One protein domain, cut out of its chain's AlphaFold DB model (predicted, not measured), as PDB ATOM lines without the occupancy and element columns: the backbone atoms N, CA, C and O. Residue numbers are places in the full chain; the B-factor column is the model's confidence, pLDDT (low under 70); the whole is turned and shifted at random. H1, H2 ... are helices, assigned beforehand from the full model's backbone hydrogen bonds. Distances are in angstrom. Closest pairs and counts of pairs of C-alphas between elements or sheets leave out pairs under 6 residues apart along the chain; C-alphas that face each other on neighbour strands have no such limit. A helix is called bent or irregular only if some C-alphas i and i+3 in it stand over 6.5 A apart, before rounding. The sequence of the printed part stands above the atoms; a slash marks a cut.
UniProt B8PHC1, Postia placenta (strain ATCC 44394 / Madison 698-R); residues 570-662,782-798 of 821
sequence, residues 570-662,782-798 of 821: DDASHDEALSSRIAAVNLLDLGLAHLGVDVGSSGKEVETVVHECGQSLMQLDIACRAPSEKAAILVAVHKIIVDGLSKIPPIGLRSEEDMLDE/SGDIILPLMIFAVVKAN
ATOM      1  N   ASP A 570     -41.830 -50.413 -47.548       81.00
ATOM      2  CA  ASP A 570     -42.393 -50.174 -46.215       81.00
ATOM      3  C   ASP A 570     -42.414 -48.684 -45.832       81.00
ATOM      4  O   ASP A 570     -42.898 -48.341 -44.752       81.00
ATOM      5  N   ASP A 571     -41.972 -47.803 -46.736       82.44
ATOM      6  CA  ASP A 571     -41.861 -46.352 -46.554       82.44
ATOM      7  C   ASP A 571     -43.149 -45.741 -45.965       82.44
ATOM      8  O   ASP A 571     -43.127 -45.119 -44.901       82.44
ATOM      9  N   ALA A 572     -44.309 -46.066 -46.552       80.12
ATOM     10  CA  ALA A 572     -45.611 -45.596 -46.071       80.12
ATOM     11  C   ALA A 572     -45.909 -46.008 -44.617       80.12
ATOM     12  O   ALA A 572     -46.490 -45.235 -43.855       80.12
ATOM     13  N   SER A 573     -45.527 -47.231 -44.234       83.75
ATOM     14  CA  SER A 573     -45.753 -47.747 -42.878       83.75
ATOM     15  C   SER A 573     -44.802 -47.115 -41.861       83.75
ATOM     16  O   SER A 573     -45.191 -46.857 -40.720       83.75
ATOM     17  N   HIS A 574     -43.571 -46.800 -42.274       84.31
ATOM     18  CA  HIS A 574     -42.598 -46.094 -41.445       84.31
ATOM     19  C   HIS A 574     -43.006 -44.645 -41.197       84.31
ATOM     20  O   HIS A 574     -42.897 -44.168 -40.064       84.31
ATOM     21  N   ASP A 575     -43.524 -43.971 -42.220       84.19
ATOM     22  CA  ASP A 575     -44.069 -42.622 -42.100       84.19
ATOM     23  C   ASP A 575     -45.294 -42.575 -41.182       84.19
ATOM     24  O   ASP A 575     -45.385 -41.696 -40.321       84.19
ATOM     25  N   GLU A 576     -46.205 -43.545 -41.293       83.75
ATOM     26  CA  GLU A 576     -47.352 -43.672 -40.386       83.75
ATOM     27  C   GLU A 576     -46.896 -43.918 -38.939       83.75
ATOM     28  O   GLU A 576     -47.356 -43.246 -38.012       83.75
ATOM     29  N   ALA A 577     -45.924 -44.813 -38.733       87.12
ATOM     30  CA  ALA A 577     -45.359 -45.090 -37.415       87.12
ATOM     31  C   ALA A 577     -44.621 -43.878 -36.820       87.12
ATOM     32  O   ALA A 577     -44.677 -43.642 -35.610       87.12
ATOM     33  N   LEU A 578     -43.907 -43.098 -37.636       86.88
ATOM     34  CA  LEU A 578     -43.260 -41.865 -37.191       86.88
ATOM     35  C   LEU A 578     -44.296 -40.791 -36.846       86.88
ATOM     36  O   LEU A 578     -44.206 -40.201 -35.772       86.88
ATOM     37  N   SER A 579     -45.299 -40.583 -37.700       84.81
ATOM     38  CA  SER A 579     -46.369 -39.611 -37.461       84.81
ATOM     39  C   SER A 579     -47.176 -39.946 -36.204       84.81
ATOM     40  O   SER A 579     -47.414 -39.068 -35.375       84.81
ATOM     41  N   SER A 580     -47.510 -41.225 -35.996       86.06
ATOM     42  CA  SER A 580     -48.181 -41.717 -34.787       86.06
ATOM     43  C   SER A 580     -47.350 -41.460 -33.524       86.06
ATOM     44  O   SER A 580     -47.870 -40.961 -32.525       86.06
ATOM     45  N   ARG A 581     -46.029 -41.691 -33.581       87.44
ATOM     46  CA  ARG A 581     -45.115 -41.362 -32.472       87.44
ATOM     47  C   ARG A 581     -45.043 -39.859 -32.200       87.44
ATOM     48  O   ARG A 581     -45.109 -39.470 -31.039       87.44
ATOM     49  N   ILE A 582     -44.946 -39.019 -33.232       86.12
ATOM     50  CA  ILE A 582     -44.945 -37.553 -33.071       86.12
ATOM     51  C   ILE A 582     -46.266 -37.080 -32.450       86.12
ATOM     52  O   ILE A 582     -46.253 -36.268 -31.526       86.12
ATOM     53  N   ALA A 583     -47.404 -37.618 -32.896       84.44
ATOM     54  CA  ALA A 583     -48.712 -37.308 -32.328       84.44
ATOM     55  C   ALA A 583     -48.813 -37.719 -30.849       84.44
ATOM     56  O   ALA A 583     -49.280 -36.933 -30.028       84.44
ATOM     57  N   ALA A 584     -48.317 -38.909 -30.493       85.88
ATOM     58  CA  ALA A 584     -48.260 -39.364 -29.105       85.88
ATOM     59  C   ALA A 584     -47.365 -38.465 -28.237       85.88
ATOM     60  O   ALA A 584     -47.735 -38.128 -27.117       85.88
ATOM     61  N   VAL A 585     -46.221 -38.023 -28.763       84.25
ATOM     62  CA  VAL A 585     -45.335 -37.077 -28.070       84.25
ATOM     63  C   VAL A 585     -46.008 -35.715 -27.873       84.25
ATOM     64  O   VAL A 585     -45.885 -35.128 -26.799       84.25
ATOM     65  N   ASN A 586     -46.767 -35.231 -28.857       82.38
ATOM     66  CA  ASN A 586     -47.538 -33.993 -28.721       82.38
ATOM     67  C   ASN A 586     -48.635 -34.088 -27.645       82.38
ATOM     68  O   ASN A 586     -48.958 -33.068 -27.048       82.38
ATOM     69  N   LEU A 587     -49.167 -35.281 -27.344       81.81
ATOM     70  CA  LEU A 587     -50.095 -35.488 -26.217       81.81
ATOM     71  C   LEU A 587     -49.409 -35.428 -24.842       81.81
ATOM     72  O   LEU A 587     -50.085 -35.239 -23.831       81.81
ATOM     73  N   LEU A 588     -48.088 -35.616 -24.789       77.31
ATOM     74  CA  LEU A 588     -47.296 -35.557 -23.557       77.31
ATOM     75  C   LEU A 588     -46.820 -34.133 -23.223       77.31
ATOM     76  O   LEU A 588     -46.120 -33.965 -22.229       77.31
ATOM     77  N   ASP A 589     -47.178 -33.130 -24.036       72.12
ATOM     78  CA  ASP A 589     -46.809 -31.716 -23.860       72.12
ATOM     79  C   ASP A 589     -45.305 -31.505 -23.565       72.12
ATOM     80  O   ASP A 589     -44.918 -30.641 -22.774       72.12
ATOM     81  N   LEU A 590     -44.424 -32.281 -24.217       72.06
ATOM     82  CA  LEU A 590     -42.976 -32.154 -24.024       72.06
ATOM     83  C   LEU A 590     -42.503 -30.743 -24.406       72.06
ATOM     84  O   LEU A 590     -42.641 -30.315 -25.550       72.06
ATOM     85  N   GLY A 591     -41.936 -30.026 -23.435       77.62
ATOM     86  CA  GLY A 591     -41.204 -28.765 -23.618       77.62
ATOM     87  C   GLY A 591     -39.692 -28.949 -23.816       77.62
ATOM     88  O   GLY A 591     -39.158 -30.027 -23.564       77.62
ATOM     89  N   LEU A 592     -38.989 -27.873 -24.191       80.06
ATOM     90  CA  LEU A 592     -37.525 -27.851 -24.385       80.06
ATOM     91  C   LEU A 592     -36.717 -28.250 -23.134       80.06
ATOM     92  O   LEU A 592     -35.650 -28.843 -23.274       80.06
ATOM     93  N   ALA A 593     -37.254 -28.012 -21.932       77.50
ATOM     94  CA  ALA A 593     -36.637 -28.438 -20.674       77.50
ATOM     95  C   ALA A 593     -36.485 -29.969 -20.578       77.50
ATOM     96  O   ALA A 593     -35.439 -30.453 -20.160       77.50
ATOM     97  N   HIS A 594     -37.467 -30.734 -21.075       78.19
ATOM     98  CA  HIS A 594     -37.418 -32.205 -21.101       78.19
ATOM     99  C   HIS A 594     -36.408 -32.752 -22.117       78.19
ATOM    100  O   HIS A 594     -36.026 -33.916 -22.052       78.19
ATOM    101  N   LEU A 595     -35.991 -31.918 -23.073       78.62
ATOM    102  CA  LEU A 595     -34.912 -32.219 -24.013       78.62
ATOM    103  C   LEU A 595     -33.549 -31.738 -23.483       78.62
ATOM    104  O   LEU A 595     -32.575 -31.735 -24.233       78.62
ATOM    105  N   GLY A 596     -33.486 -31.315 -22.215       71.12
ATOM    106  CA  GLY A 596     -32.267 -30.853 -21.560       71.12
ATOM    107  C   GLY A 596     -31.827 -29.451 -21.974       71.12
ATOM    108  O   GLY A 596     -30.678 -29.098 -21.739       71.12
ATOM    109  N   VAL A 597     -32.691 -28.640 -22.595       80.56
ATOM    110  CA  VAL A 597     -32.337 -27.279 -23.033       80.56
ATOM    111  C   VAL A 597     -32.850 -26.252 -22.025       80.56
ATOM    112  O   VAL A 597     -34.061 -26.106 -21.843       80.56
ATOM    113  N   ASP A 598     -31.935 -25.501 -21.406       79.31
ATOM    114  CA  ASP A 598     -32.279 -24.357 -20.561       79.31
ATOM    115  C   ASP A 598     -32.356 -23.075 -21.397       79.31
ATOM    116  O   ASP A 598     -31.352 -22.501 -21.827       79.31
ATOM    117  N   VAL A 599     -33.589 -22.638 -21.641       77.12
ATOM    118  CA  VAL A 599     -33.904 -21.442 -22.429       77.12
ATOM    119  C   VAL A 599     -33.938 -20.152 -21.602       77.12
ATOM    120  O   VAL A 599     -34.027 -19.074 -22.195       77.12
ATOM    121  N   GLY A 600     -33.853 -20.215 -20.265       78.81
ATOM    122  CA  GLY A 600     -33.855 -19.034 -19.391       78.81
ATOM    123  C   GLY A 600     -34.951 -18.008 -19.734       78.81
ATOM    124  O   GLY A 600     -36.114 -18.351 -19.948       78.81
ATOM    125  N   SER A 601     -34.585 -16.724 -19.834       76.38
ATOM    126  CA  SER A 601     -35.499 -15.642 -20.254       76.38
ATOM    127  C   SER A 601     -35.763 -15.581 -21.765       76.38
ATOM    128  O   SER A 601     -36.592 -14.788 -22.213       76.38
ATOM    129  N   SER A 602     -35.068 -16.399 -22.555       79.50
ATOM    130  CA  SER A 602     -35.054 -16.344 -24.020       79.50
ATOM    131  C   SER A 602     -36.119 -17.224 -24.685       79.50
ATOM    132  O   SER A 602     -36.150 -17.333 -25.910       79.50
ATOM    133  N   GLY A 603     -37.023 -17.834 -23.908       82.06
ATOM    134  CA  GLY A 603     -38.013 -18.797 -24.407       82.06
ATOM    135  C   GLY A 603     -38.820 -18.318 -25.623       82.06
ATOM    136  O   GLY A 603     -38.956 -19.060 -26.588       82.06
ATOM    137  N   LYS A 604     -39.267 -17.052 -25.646       83.00
ATOM    138  CA  LYS A 604     -40.038 -16.488 -26.778       83.00
ATOM    139  C   LYS A 604     -39.223 -16.366 -28.071       83.00
ATOM    140  O   LYS A 604     -39.755 -16.538 -29.167       83.00
ATOM    141  N   GLU A 605     -37.940 -16.037 -27.949       85.31
ATOM    142  CA  GLU A 605     -37.042 -15.907 -29.100       85.31
ATOM    143  C   GLU A 605     -36.731 -17.295 -29.673       85.31
ATOM    144  O   GLU A 605     -36.804 -17.496 -30.884       85.31
ATOM    145  N   VAL A 606     -36.509 -18.282 -28.799       86.44
ATOM    146  CA  VAL A 606     -36.297 -19.681 -29.192       86.44
ATOM    147  C   VAL A 606     -37.555 -20.288 -29.820       86.44
ATOM    148  O   VAL A 606     -37.454 -20.947 -30.850       86.44
ATOM    149  N   GLU A 607     -38.749 -20.018 -29.284       86.12
ATOM    150  CA  GLU A 607     -40.020 -20.432 -29.901       86.12
ATOM    151  C   GLU A 607     -40.202 -19.857 -31.311       86.12
ATOM    152  O   GLU A 607     -40.698 -20.553 -32.197       86.12
ATOM    153  N   THR A 608     -39.758 -18.618 -31.545       89.19
ATOM    154  CA  THR A 608     -39.801 -18.002 -32.881       89.19
ATOM    155  C   THR A 608     -38.882 -18.744 -33.854       89.19
ATOM    156  O   THR A 608     -39.316 -19.116 -34.942       89.19
ATOM    157  N   VAL A 609     -37.646 -19.054 -33.440       89.56
ATOM    158  CA  VAL A 609     -36.690 -19.840 -34.246       89.56
ATOM    159  C   VAL A 609     -37.224 -21.247 -34.530       89.56
ATOM    160  O   VAL A 609     -37.137 -21.732 -35.657       89.56
ATOM    161  N   VAL A 610     -37.821 -21.901 -33.531       89.69
ATOM    162  CA  VAL A 610     -38.457 -23.222 -33.673       89.69
ATOM    163  C   VAL A 610     -39.632 -23.158 -34.649       89.69
ATOM    164  O   VAL A 610     -39.794 -24.064 -35.466       89.69
ATOM    165  N   HIS A 611     -40.436 -22.096 -34.601       89.81
ATOM    166  CA  HIS A 611     -41.548 -21.904 -35.526       89.81
ATOM    167  C   HIS A 611     -41.065 -21.712 -36.971       89.81
ATOM    168  O   HIS A 611     -41.578 -22.372 -37.872       89.81
ATOM    169  N   GLU A 612     -40.051 -20.872 -37.197       90.12
ATOM    170  CA  GLU A 612     -39.432 -20.674 -38.519       90.12
ATOM    171  C   GLU A 612     -38.795 -21.967 -39.054       90.12
ATOM    172  O   GLU A 612     -38.990 -22.334 -40.216       90.12
ATOM    173  N   CYS A 613     -38.092 -22.705 -38.190       90.56
ATOM    174  CA  CYS A 613     -37.545 -24.029 -38.487       90.56
ATOM    175  C   CYS A 613     -38.656 -25.007 -38.905       90.56
ATOM    176  O   CYS A 613     -38.560 -25.656 -39.948       90.56
ATOM    177  N   GLY A 614     -39.750 -25.048 -38.141       88.50
ATOM    178  CA  GLY A 614     -40.933 -25.849 -38.441       88.50
ATOM    179  C   GLY A 614     -41.552 -25.516 -39.799       88.50
ATOM    180  O   GLY A 614     -41.810 -26.418 -40.595       88.50
ATOM    181  N   GLN A 615     -41.726 -24.227 -40.109       89.44
ATOM    182  CA  GLN A 615     -42.224 -23.780 -41.416       89.44
ATOM    183  C   GLN A 615     -41.305 -24.208 -42.565       89.44
ATOM    184  O   GLN A 615     -41.794 -24.610 -43.622       89.44
ATOM    185  N   SER A 616     -39.983 -24.140 -42.376       89.94
ATOM    186  CA  SER A 616     -39.020 -24.589 -43.384       89.94
ATOM    187  C   SER A 616     -39.076 -26.110 -43.582       89.94
ATOM    188  O   SER A 616     -39.129 -26.570 -44.722       89.94
ATOM    189  N   LEU A 617     -39.195 -26.896 -42.506       88.50
ATOM    190  CA  LEU A 617     -39.363 -28.354 -42.578       88.50
ATOM    191  C   LEU A 617     -40.647 -28.775 -43.309       88.50
ATOM    192  O   LEU A 617     -40.630 -29.755 -44.053       88.50
ATOM    193  N   MET A 618     -41.743 -28.020 -43.177       86.00
ATOM    194  CA  MET A 618     -42.980 -28.284 -43.929       86.00
ATOM    195  C   MET A 618     -42.796 -28.189 -45.456       86.00
ATOM    196  O   MET A 618     -43.568 -28.785 -46.211       86.00
ATOM    197  N   GLN A 619     -41.771 -27.480 -45.942       85.44
ATOM    198  CA  GLN A 619     -41.498 -27.349 -47.378       85.44
ATOM    199  C   GLN A 619     -40.932 -28.632 -48.006       85.44
ATOM    200  O   GLN A 619     -40.985 -28.773 -49.232       85.44
ATOM    201  N   LEU A 620     -40.438 -29.580 -47.196       83.38
ATOM    202  CA  LEU A 620     -39.849 -30.838 -47.673       83.38
ATOM    203  C   LEU A 620     -40.825 -31.681 -48.505       83.38
ATOM    204  O   LEU A 620     -40.398 -32.309 -49.476       83.38
ATOM    205  N   ASP A 621     -42.114 -31.682 -48.157       75.69
ATOM    206  CA  ASP A 621     -43.153 -32.450 -48.862       75.69
ATOM    207  C   ASP A 621     -43.836 -31.636 -49.984       75.69
ATOM    208  O   ASP A 621     -44.141 -32.144 -51.071       75.69
ATOM    209  N   ILE A 622     -44.039 -30.336 -49.738       70.62
ATOM    210  CA  ILE A 622     -44.853 -29.462 -50.595       70.62
ATOM    211  C   ILE A 622     -44.057 -28.937 -51.794       70.62
ATOM    212  O   ILE A 622     -44.564 -28.961 -52.919       70.62
ATOM    213  N   ALA A 623     -42.834 -28.453 -51.560       69.75
ATOM    214  CA  ALA A 623     -42.090 -27.651 -52.532       69.75
ATOM    215  C   ALA A 623     -40.944 -28.412 -53.211       69.75
ATOM    216  O   ALA A 623     -40.601 -28.087 -54.343       69.75
ATOM    217  N   CYS A 624     -40.372 -29.422 -52.550       78.06
ATOM    218  CA  CYS A 624     -39.134 -30.058 -53.007       78.06
ATOM    219  C   CYS A 624     -39.387 -31.447 -53.592       78.06
ATOM    220  O   CYS A 624     -39.926 -32.337 -52.919       78.06
ATOM    221  N   ARG A 625     -38.950 -31.656 -54.836       84.81
ATOM    222  CA  ARG A 625     -39.064 -32.952 -55.526       84.81
ATOM    223  C   ARG A 625     -37.702 -33.593 -55.736       84.81
ATOM    224  O   ARG A 625     -37.594 -34.812 -55.617       84.81
ATOM    225  N   ALA A 626     -36.673 -32.787 -55.984       86.62
ATOM    226  CA  ALA A 626     -35.317 -33.285 -56.151       86.62
ATOM    227  C   ALA A 626     -34.629 -33.539 -54.791       86.62
ATOM    228  O   ALA A 626     -34.842 -32.779 -53.839       86.62
ATOM    229  N   PRO A 627     -33.776 -34.572 -54.679       87.12
ATOM    230  CA  PRO A 627     -32.943 -34.801 -53.498       87.12
ATOM    231  C   PRO A 627     -32.070 -33.593 -53.133       87.12
ATOM    232  O   PRO A 627     -31.993 -33.230 -51.959       87.12
ATOM    233  N   SER A 628     -31.458 -32.936 -54.123       87.69
ATOM    234  CA  SER A 628     -30.691 -31.691 -53.948       87.69
ATOM    235  C   SER A 628     -31.504 -30.559 -53.306       87.69
ATOM    236  O   SER A 628     -31.026 -29.919 -52.368       87.69
ATOM    237  N   GLU A 629     -32.754 -30.350 -53.729       88.62
ATOM    238  CA  GLU A 629     -33.665 -29.358 -53.133       88.62
ATOM    239  C   GLU A 629     -34.013 -29.713 -51.682       88.62
ATOM    240  O   GLU A 629     -33.943 -28.863 -50.795       88.62
ATOM    241  N   LYS A 630     -34.326 -30.989 -51.411       88.50
ATOM    242  CA  LYS A 630     -34.605 -31.464 -50.045       88.50
ATOM    243  C   LYS A 630     -33.391 -31.267 -49.131       88.50
ATOM    244  O   LYS A 630     -33.542 -30.800 -48.004       88.50
ATOM    245  N   ALA A 631     -32.185 -31.558 -49.620       90.06
ATOM    246  CA  ALA A 631     -30.948 -31.303 -48.887       90.06
ATOM    247  C   ALA A 631     -30.731 -29.802 -48.628       90.06
ATOM    248  O   ALA A 631     -30.352 -29.427 -47.520       90.06
ATOM    249  N   ALA A 632     -31.027 -28.937 -49.604       89.88
ATOM    250  CA  ALA A 632     -30.938 -27.488 -49.433       89.88
ATOM    251  C   ALA A 632     -31.884 -26.970 -48.335       89.88
ATOM    252  O   ALA A 632     -31.480 -26.114 -47.548       89.88
ATOM    253  N   ILE A 633     -33.097 -27.528 -48.218       90.06
ATOM    254  CA  ILE A 633     -34.009 -27.215 -47.105       90.06
ATOM    255  C   ILE A 633     -33.427 -27.660 -45.763       90.06
ATOM    256  O   ILE A 633     -33.442 -26.879 -44.819       90.06
ATOM    257  N   LEU A 634     -32.861 -28.866 -45.661       88.88
ATOM    258  CA  LEU A 634     -32.234 -29.323 -44.411       88.88
ATOM    259  C   LEU A 634     -31.048 -28.434 -43.999       88.88
ATOM    260  O   LEU A 634     -30.884 -28.121 -42.819       88.88
ATOM    261  N   VAL A 635     -30.257 -27.961 -44.966       91.44
ATOM    262  CA  VAL A 635     -29.186 -26.980 -44.720       91.44
ATOM    263  C   VAL A 635     -29.764 -25.627 -44.288       91.44
ATOM    264  O   VAL A 635     -29.235 -25.004 -43.367       91.44
ATOM    265  N   ALA A 636     -30.856 -25.173 -44.907       90.88
ATOM    266  CA  ALA A 636     -31.541 -23.943 -44.516       90.88
ATOM    267  C   ALA A 636     -32.115 -24.036 -43.093       90.88
ATOM    268  O   ALA A 636     -31.951 -23.099 -42.320       90.88
ATOM    269  N   VAL A 637     -32.698 -25.177 -42.719       90.75
ATOM    270  CA  VAL A 637     -33.175 -25.473 -41.360       90.75
ATOM    271  C   VAL A 637     -32.035 -25.376 -40.352       90.75
ATOM    272  O   VAL A 637     -32.149 -24.658 -39.358       90.75
ATOM    273  N   HIS A 638     -30.906 -26.032 -40.633       90.19
ATOM    274  CA  HIS A 638     -29.713 -25.925 -39.795       90.19
ATOM    275  C   HIS A 638     -29.253 -24.465 -39.655       90.19
ATOM    276  O   HIS A 638     -28.957 -24.006 -38.552       90.19
ATOM    277  N   LYS A 639     -29.252 -23.705 -40.755       91.25
ATOM    278  CA  LYS A 639     -28.888 -22.284 -40.752       91.25
ATOM    279  C   LYS A 639     -29.857 -21.428 -39.933       91.25
ATOM    280  O   LYS A 639     -29.390 -20.588 -39.177       91.25
ATOM    281  N   ILE A 640     -31.171 -21.645 -40.038       91.75
ATOM    282  CA  ILE A 640     -32.185 -20.937 -39.236       91.75
ATOM    283  C   ILE A 640     -31.908 -21.135 -37.744       91.75
ATOM    284  O   ILE A 640     -31.935 -20.168 -36.987       91.75
ATOM    285  N   ILE A 641     -31.578 -22.363 -37.332       89.88
ATOM    286  CA  ILE A 641     -31.249 -22.665 -35.935       89.88
ATOM    287  C   ILE A 641     -29.959 -21.946 -35.517       89.88
ATOM    288  O   ILE A 641     -29.972 -21.213 -34.534       89.88
ATOM    289  N   VAL A 642     -28.858 -22.097 -36.260       90.25
ATOM    290  CA  VAL A 642     -27.564 -21.479 -35.903       90.25
ATOM    291  C   VAL A 642     -27.643 -19.949 -35.899       90.25
ATOM    292  O   VAL A 642     -27.263 -19.308 -34.918       90.25
ATOM    293  N   ASP A 643     -28.189 -19.350 -36.959       88.81
ATOM    294  CA  ASP A 643     -28.333 -17.896 -37.073       88.81
ATOM    295  C   ASP A 643     -29.319 -17.358 -36.028       88.81
ATOM    296  O   ASP A 643     -29.116 -16.263 -35.500       88.81
ATOM    297  N   GLY A 644     -30.380 -18.110 -35.724       87.19
ATOM    298  CA  GLY A 644     -31.351 -17.783 -34.685       87.19
ATOM    299  C   GLY A 644     -30.713 -17.759 -33.299       87.19
ATOM    300  O   GLY A 644     -30.809 -16.755 -32.600       87.19
ATOM    301  N   LEU A 645     -29.985 -18.814 -32.937       85.06
ATOM    302  CA  LEU A 645     -29.328 -18.944 -31.635       85.06
ATOM    303  C   LEU A 645     -28.199 -17.934 -31.425       85.06
ATOM    304  O   LEU A 645     -28.045 -17.430 -30.318       85.06
ATOM    305  N   SER A 646     -27.465 -17.570 -32.481       85.81
ATOM    306  CA  SER A 646     -26.385 -16.571 -32.401       85.81
ATOM    307  C   SER A 646     -26.856 -15.151 -32.036       85.81
ATOM    308  O   SER A 646     -26.045 -14.291 -31.681       85.81
ATOM    309  N   LYS A 647     -28.167 -14.883 -32.157       84.19
ATOM    310  CA  LYS A 647     -28.811 -13.596 -31.830       84.19
ATOM    311  C   LYS A 647     -29.407 -13.577 -30.423       84.19
ATOM    312  O   LYS A 647     -29.796 -12.510 -29.951       84.19
ATOM    313  N   ILE A 648     -29.495 -14.743 -29.793       82.75
ATOM    314  CA  ILE A 648     -30.127 -14.965 -28.497       82.75
ATOM    315  C   ILE A 648     -29.011 -15.064 -27.439       82.75
ATOM    316  O   ILE A 648     -27.901 -15.517 -27.753       82.75
ATOM    317  N   PRO A 649     -29.252 -14.631 -26.184       74.62
ATOM    318  CA  PRO A 649     -28.345 -14.917 -25.078       74.62
ATOM    319  C   PRO A 649     -27.966 -16.408 -25.030       74.62
ATOM    320  O   PRO A 649     -28.804 -17.240 -25.381       74.62
ATOM    321  N   PRO A 650     -26.743 -16.765 -24.593       70.38
ATOM    322  CA  PRO A 650     -26.291 -18.153 -24.597       70.38
ATOM    323  C   PRO A 650     -27.273 -19.044 -23.832       70.38
ATOM    324  O   PRO A 650     -27.492 -18.840 -22.638       70.38
ATOM    325  N   ILE A 651     -27.865 -20.007 -24.534       74.38
ATOM    326  CA  ILE A 651     -28.686 -21.054 -23.927       74.38
ATOM    327  C   ILE A 651     -27.791 -22.248 -23.593       74.38
ATOM    328  O   ILE A 651     -26.894 -22.598 -24.364       74.38
ATOM    329  N   GLY A 652     -27.998 -22.830 -22.416       65.75
ATOM    330  CA  GLY A 652     -27.203 -23.947 -21.908       65.75
ATOM    331  C   GLY A 652     -27.930 -25.279 -22.056       65.75
ATOM    332  O   GLY A 652     -29.156 -25.323 -22.159       65.75
ATOM    333  N   LEU A 653     -27.170 -26.371 -22.035       66.44
ATOM    334  CA  LEU A 653     -27.729 -27.684 -21.719       66.44
ATOM    335  C   LEU A 653     -27.822 -27.829 -20.196       66.44
ATOM    336  O   LEU A 653     -26.914 -27.392 -19.486       66.44
ATOM    337  N   ARG A 654     -28.904 -28.426 -19.694       66.31
ATOM    338  CA  ARG A 654     -29.027 -28.819 -18.284       66.31
ATOM    339  C   ARG A 654     -28.096 -29.995 -17.988       66.31
ATOM    340  O   ARG A 654     -27.871 -30.837 -18.857       66.31
ATOM    341  N   SER A 655     -27.562 -30.045 -16.768       58.25
ATOM    342  CA  SER A 655     -26.766 -31.178 -16.279       58.25
ATOM    343  C   SER A 655     -27.580 -32.467 -16.369       58.25
ATOM    344  O   SER A 655     -28.773 -32.455 -16.073       58.25
ATOM    345  N   GLU A 656     -26.939 -33.587 -16.704       55.69
ATOM    346  CA  GLU A 656     -27.580 -34.911 -16.687       55.69
ATOM    347  C   GLU A 656     -28.177 -35.234 -15.299       55.69
ATOM    348  O   GLU A 656     -29.275 -35.781 -15.226       55.69
ATOM    349  N   GLU A 657     -27.537 -34.784 -14.208       52.34
ATOM    350  CA  GLU A 657     -28.071 -34.858 -12.835       52.34
ATOM    351  C   GLU A 657     -29.415 -34.118 -12.646       52.34
ATOM    352  O   GLU A 657     -30.310 -34.654 -12.000       52.34
ATOM    353  N   ASP A 658     -29.603 -32.933 -13.242       59.00
ATOM    354  CA  ASP A 658     -30.838 -32.137 -13.083       59.00
ATOM    355  C   ASP A 658     -32.019 -32.725 -13.874       59.00
ATOM    356  O   ASP A 658     -33.182 -32.437 -13.587       59.00
ATOM    357  N   MET A 659     -31.736 -33.545 -14.892       58.47
ATOM    358  CA  MET A 659     -32.756 -34.206 -15.713       58.47
ATOM    359  C   MET A 659     -33.331 -35.463 -15.046       58.47
ATOM    360  O   MET A 659     -34.441 -35.873 -15.382       58.47
ATOM    361  N   LEU A 660     -32.594 -36.082 -14.115       56.47
ATOM    362  CA  LEU A 660     -33.010 -37.303 -13.410       56.47
ATOM    363  C   LEU A 660     -34.011 -37.024 -12.275       56.47
ATOM    364  O   LEU A 660     -34.791 -37.912 -11.921       56.47
ATOM    365  N   ASP A 661     -34.028 -35.797 -11.752       57.62
ATOM    366  CA  ASP A 661     -34.922 -35.368 -10.667       57.62
ATOM    367  C   ASP A 661     -36.313 -34.914 -11.161       57.62
ATOM    368  O   ASP A 661     -37.253 -34.762 -10.369       57.62
ATOM    369  N   GLU A 662     -36.494 -34.729 -12.475       58.56
ATOM    370  CA  GLU A 662     -37.750 -34.261 -13.064       58.56
ATOM    371  C   GLU A 662     -38.676 -35.454 -13.391       58.56
ATOM    372  O   GLU A 662     -38.374 -36.330 -14.204       58.56
ATOM    373  N   SER A 782     -23.259 -23.579 -29.248       71.19
ATOM    374  CA  SER A 782     -22.831 -24.956 -28.982       71.19
ATOM    375  C   SER A 782     -23.513 -25.908 -29.972       71.19
ATOM    376  O   SER A 782     -24.716 -25.808 -30.202       71.19
ATOM    377  N   GLY A 783     -22.778 -26.848 -30.571       74.00
ATOM    378  CA  GLY A 783     -23.374 -27.830 -31.492       74.00
ATOM    379  C   GLY A 783     -24.431 -28.717 -30.820       74.00
ATOM    380  O   GLY A 783     -25.391 -29.147 -31.460       74.00
ATOM    381  N   ASP A 784     -24.302 -28.913 -29.509       78.06
ATOM    382  CA  ASP A 784     -25.082 -29.880 -28.733       78.06
ATOM    383  C   ASP A 784     -26.554 -29.469 -28.518       78.06
ATOM    384  O   ASP A 784     -27.401 -30.316 -28.248       78.06
ATOM    385  N   ILE A 785     -26.899 -28.187 -28.709       81.81
ATOM    386  CA  ILE A 785     -28.283 -27.672 -28.605       81.81
ATOM    387  C   ILE A 785     -29.065 -27.757 -29.927       81.81
ATOM    388  O   ILE A 785     -30.293 -27.647 -29.926       81.81
ATOM    389  N   ILE A 786     -28.389 -27.989 -31.060       84.38
ATOM    390  CA  ILE A 786     -29.012 -27.971 -32.395       84.38
ATOM    391  C   ILE A 786     -29.965 -29.158 -32.578       84.38
ATOM    392  O   ILE A 786     -31.097 -28.980 -33.032       84.38
ATOM    393  N   LEU A 787     -29.530 -30.369 -32.213       85.12
ATOM    394  CA  LEU A 787     -30.336 -31.582 -32.371       85.12
ATOM    395  C   LEU A 787     -31.608 -31.555 -31.495       85.12
ATOM    396  O   LEU A 787     -32.684 -31.782 -32.052       85.12
ATOM    397  N   PRO A 788     -31.546 -31.219 -30.188       86.00
ATOM    398  CA  PRO A 788     -32.737 -31.013 -29.362       86.00
ATOM    399  C   PRO A 788     -33.744 -30.023 -29.961       86.00
ATOM    400  O   PRO A 788     -34.937 -30.319 -30.030       86.00
ATOM    401  N   LEU A 789     -33.275 -28.873 -30.460       84.69
ATOM    402  CA  LEU A 789     -34.144 -27.861 -31.073       84.69
ATOM    403  C   LEU A 789     -34.772 -28.337 -32.382       84.69
ATOM    404  O   LEU A 789     -35.942 -28.057 -32.636       84.69
ATOM    405  N   MET A 790     -34.028 -29.086 -33.194       86.06
ATOM    406  CA  MET A 790     -34.553 -29.683 -34.420       86.06
ATOM    407  C   MET A 790     -35.607 -30.756 -34.117       86.06
ATOM    408  O   MET A 790     -36.659 -30.764 -34.753       86.06
ATOM    409  N   ILE A 791     -35.377 -31.620 -33.118       86.06
ATOM    410  CA  ILE A 791     -36.365 -32.611 -32.656       86.06
ATOM    411  C   ILE A 791     -37.629 -31.899 -32.167       86.06
ATOM    412  O   ILE A 791     -38.734 -32.255 -32.574       86.06
ATOM    413  N   PHE A 792     -37.476 -30.860 -31.344       86.50
ATOM    414  CA  PHE A 792     -38.601 -30.074 -30.847       86.50
ATOM    415  C   PHE A 792     -39.379 -29.390 -31.980       86.50
ATOM    416  O   PHE A 792     -40.608 -29.436 -31.990       86.50
ATOM    417  N   ALA A 793     -38.689 -28.819 -32.973       86.69
ATOM    418  CA  ALA A 793     -39.317 -28.212 -34.146       86.69
ATOM    419  C   ALA A 793     -40.076 -29.233 -34.999       86.69
ATOM    420  O   ALA A 793     -41.200 -28.961 -35.411       86.69
ATOM    421  N   VAL A 794     -39.513 -30.426 -35.209       86.94
ATOM    422  CA  VAL A 794     -40.196 -31.540 -35.886       86.94
ATOM    423  C   VAL A 794     -41.459 -31.945 -35.134       86.94
ATOM    424  O   VAL A 794     -42.510 -32.098 -35.749       86.94
ATOM    425  N   VAL A 795     -41.381 -32.095 -33.811       86.00
ATOM    426  CA  VAL A 795     -42.526 -32.488 -32.983       86.00
ATOM    427  C   VAL A 795     -43.629 -31.427 -33.039       86.00
ATOM    428  O   VAL A 795     -44.784 -31.757 -33.307       86.00
ATOM    429  N   LYS A 796     -43.268 -30.148 -32.864       85.31
ATOM    430  CA  LYS A 796     -44.217 -29.025 -32.871       85.31
ATOM    431  C   LYS A 796     -44.830 -28.759 -34.243       85.31
ATOM    432  O   LYS A 796     -46.016 -28.450 -34.316       85.31
ATOM    433  N   ALA A 797     -44.048 -28.860 -35.315       83.25
ATOM    434  CA  ALA A 797     -44.533 -28.616 -36.672       83.25
ATOM    435  C   ALA A 797     -45.229 -29.837 -37.286       83.25
ATOM    436  O   ALA A 797     -46.058 -29.666 -38.175       83.25
ATOM    437  N   ASN A 798     -44.895 -31.048 -36.823       82.25
ATOM    438  CA  ASN A 798     -45.373 -32.332 -37.341       82.25
ATOM    439  C   ASN A 798     -45.415 -32.375 -38.886       82.25
ATOM    440  O   ASN A 798     -46.487 -32.547 -39.475       82.25
TER     441      ASN A 798
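Overview. This is residues 570 to 662 and 782 to 798 of the 821 residues of a protein of Postia placenta (strain ATCC 44394 / Madison 698-R) (UniProt B8PHC1). The longest helix, H3, folds back into H4 as a long helical hairpin, and H6 crosses one side of this pair in the middle of the domain. H1 is on the far side of H6, meeting its last part near residues 582 to 586, with its other end sticking out; short H2 also packs on H6, and short H5 lies at one end. The printed part has 110 residues with six named helices, H1 to H6 in chain order, and no named strand. Its class is all helix, with mostly crossed packing: of four touching pairs given a tilt, one is shallow. It is compact, with a radius of gyration of the C-alphas of 15.0 A and spans of 41 by 30 by 20 A.

Arrangement. Start with H3, residues 600 to 622, and H4, residues 627 to 645: they touch as a hairpin, at a shallow tilt of 9 degrees, opposite ways, closest at the C-alphas of Cys 613 and Val 637, 5.4 A. Next find the hub, H6, residues 783 to 797, which touches four helices. H3 touches it with residues 610 to 618 alone, at a steep tilt of 63 degrees, the same way; the closest C-alphas, Gly 614 and Ala 797, are 4.9 A apart. H4 touches H6 with residues 638 to 642 alone, at a steep tilt of 68 degrees, only just short of perpendicular; the closest C-alphas, Ile 641 and Ile 786, are 6.8 A apart. H1, residues 571 to 587, touches H6 about perpendicular, at 87 degrees, closest at the C-alphas of Ile 582 and Val 795, 5.6 A; it is apart from H3 and H4. H2, residues 592 to 595, touches H6, closest at the C-alphas of Leu 595 and Pro 788, 5.9 A. H5, residues 656 to 660, touches no helix. Every O i to N i+4 pair is within hydrogen-bond range in H1 and H4, against 13 of 19 in H3, 9 of 11 in H6 and 0 of 1 in H5, where 2 of 2 O i to N i+3 pairs are; H2 is too short for an i+4 pair.

Along the chain. Find C-alpha 600 at (-33.855, -19.034, -19.391); from there H3 runs 34.7 A, with a kink of 31 degrees near residue 607. H3 is irregular, with C-alphas 601 and 604 8.0 A apart, and H6 only just, with 784 and 787 6.6 A apart. H4 is 27.2 A long, and H1 24.5 A from C-alpha 571 at (-41.861, -46.352, -46.554). H2 and H5 are 5.1 A and 6.8 A long. H6 runs 21.8 A to C-alpha 797 at (-44.533, -28.616, -36.672).

Size, cuts and confidence. The farthest C-alphas, Ala 626 and Asp 661, are 45.5 A apart. Residues 663 to 781 are not printed, and the gap from C-alpha 662 to 782 is 23.7 A. Of the links printed whole, none is long. Confidence is low, under 70, at residue 623 and residues 652 to 662.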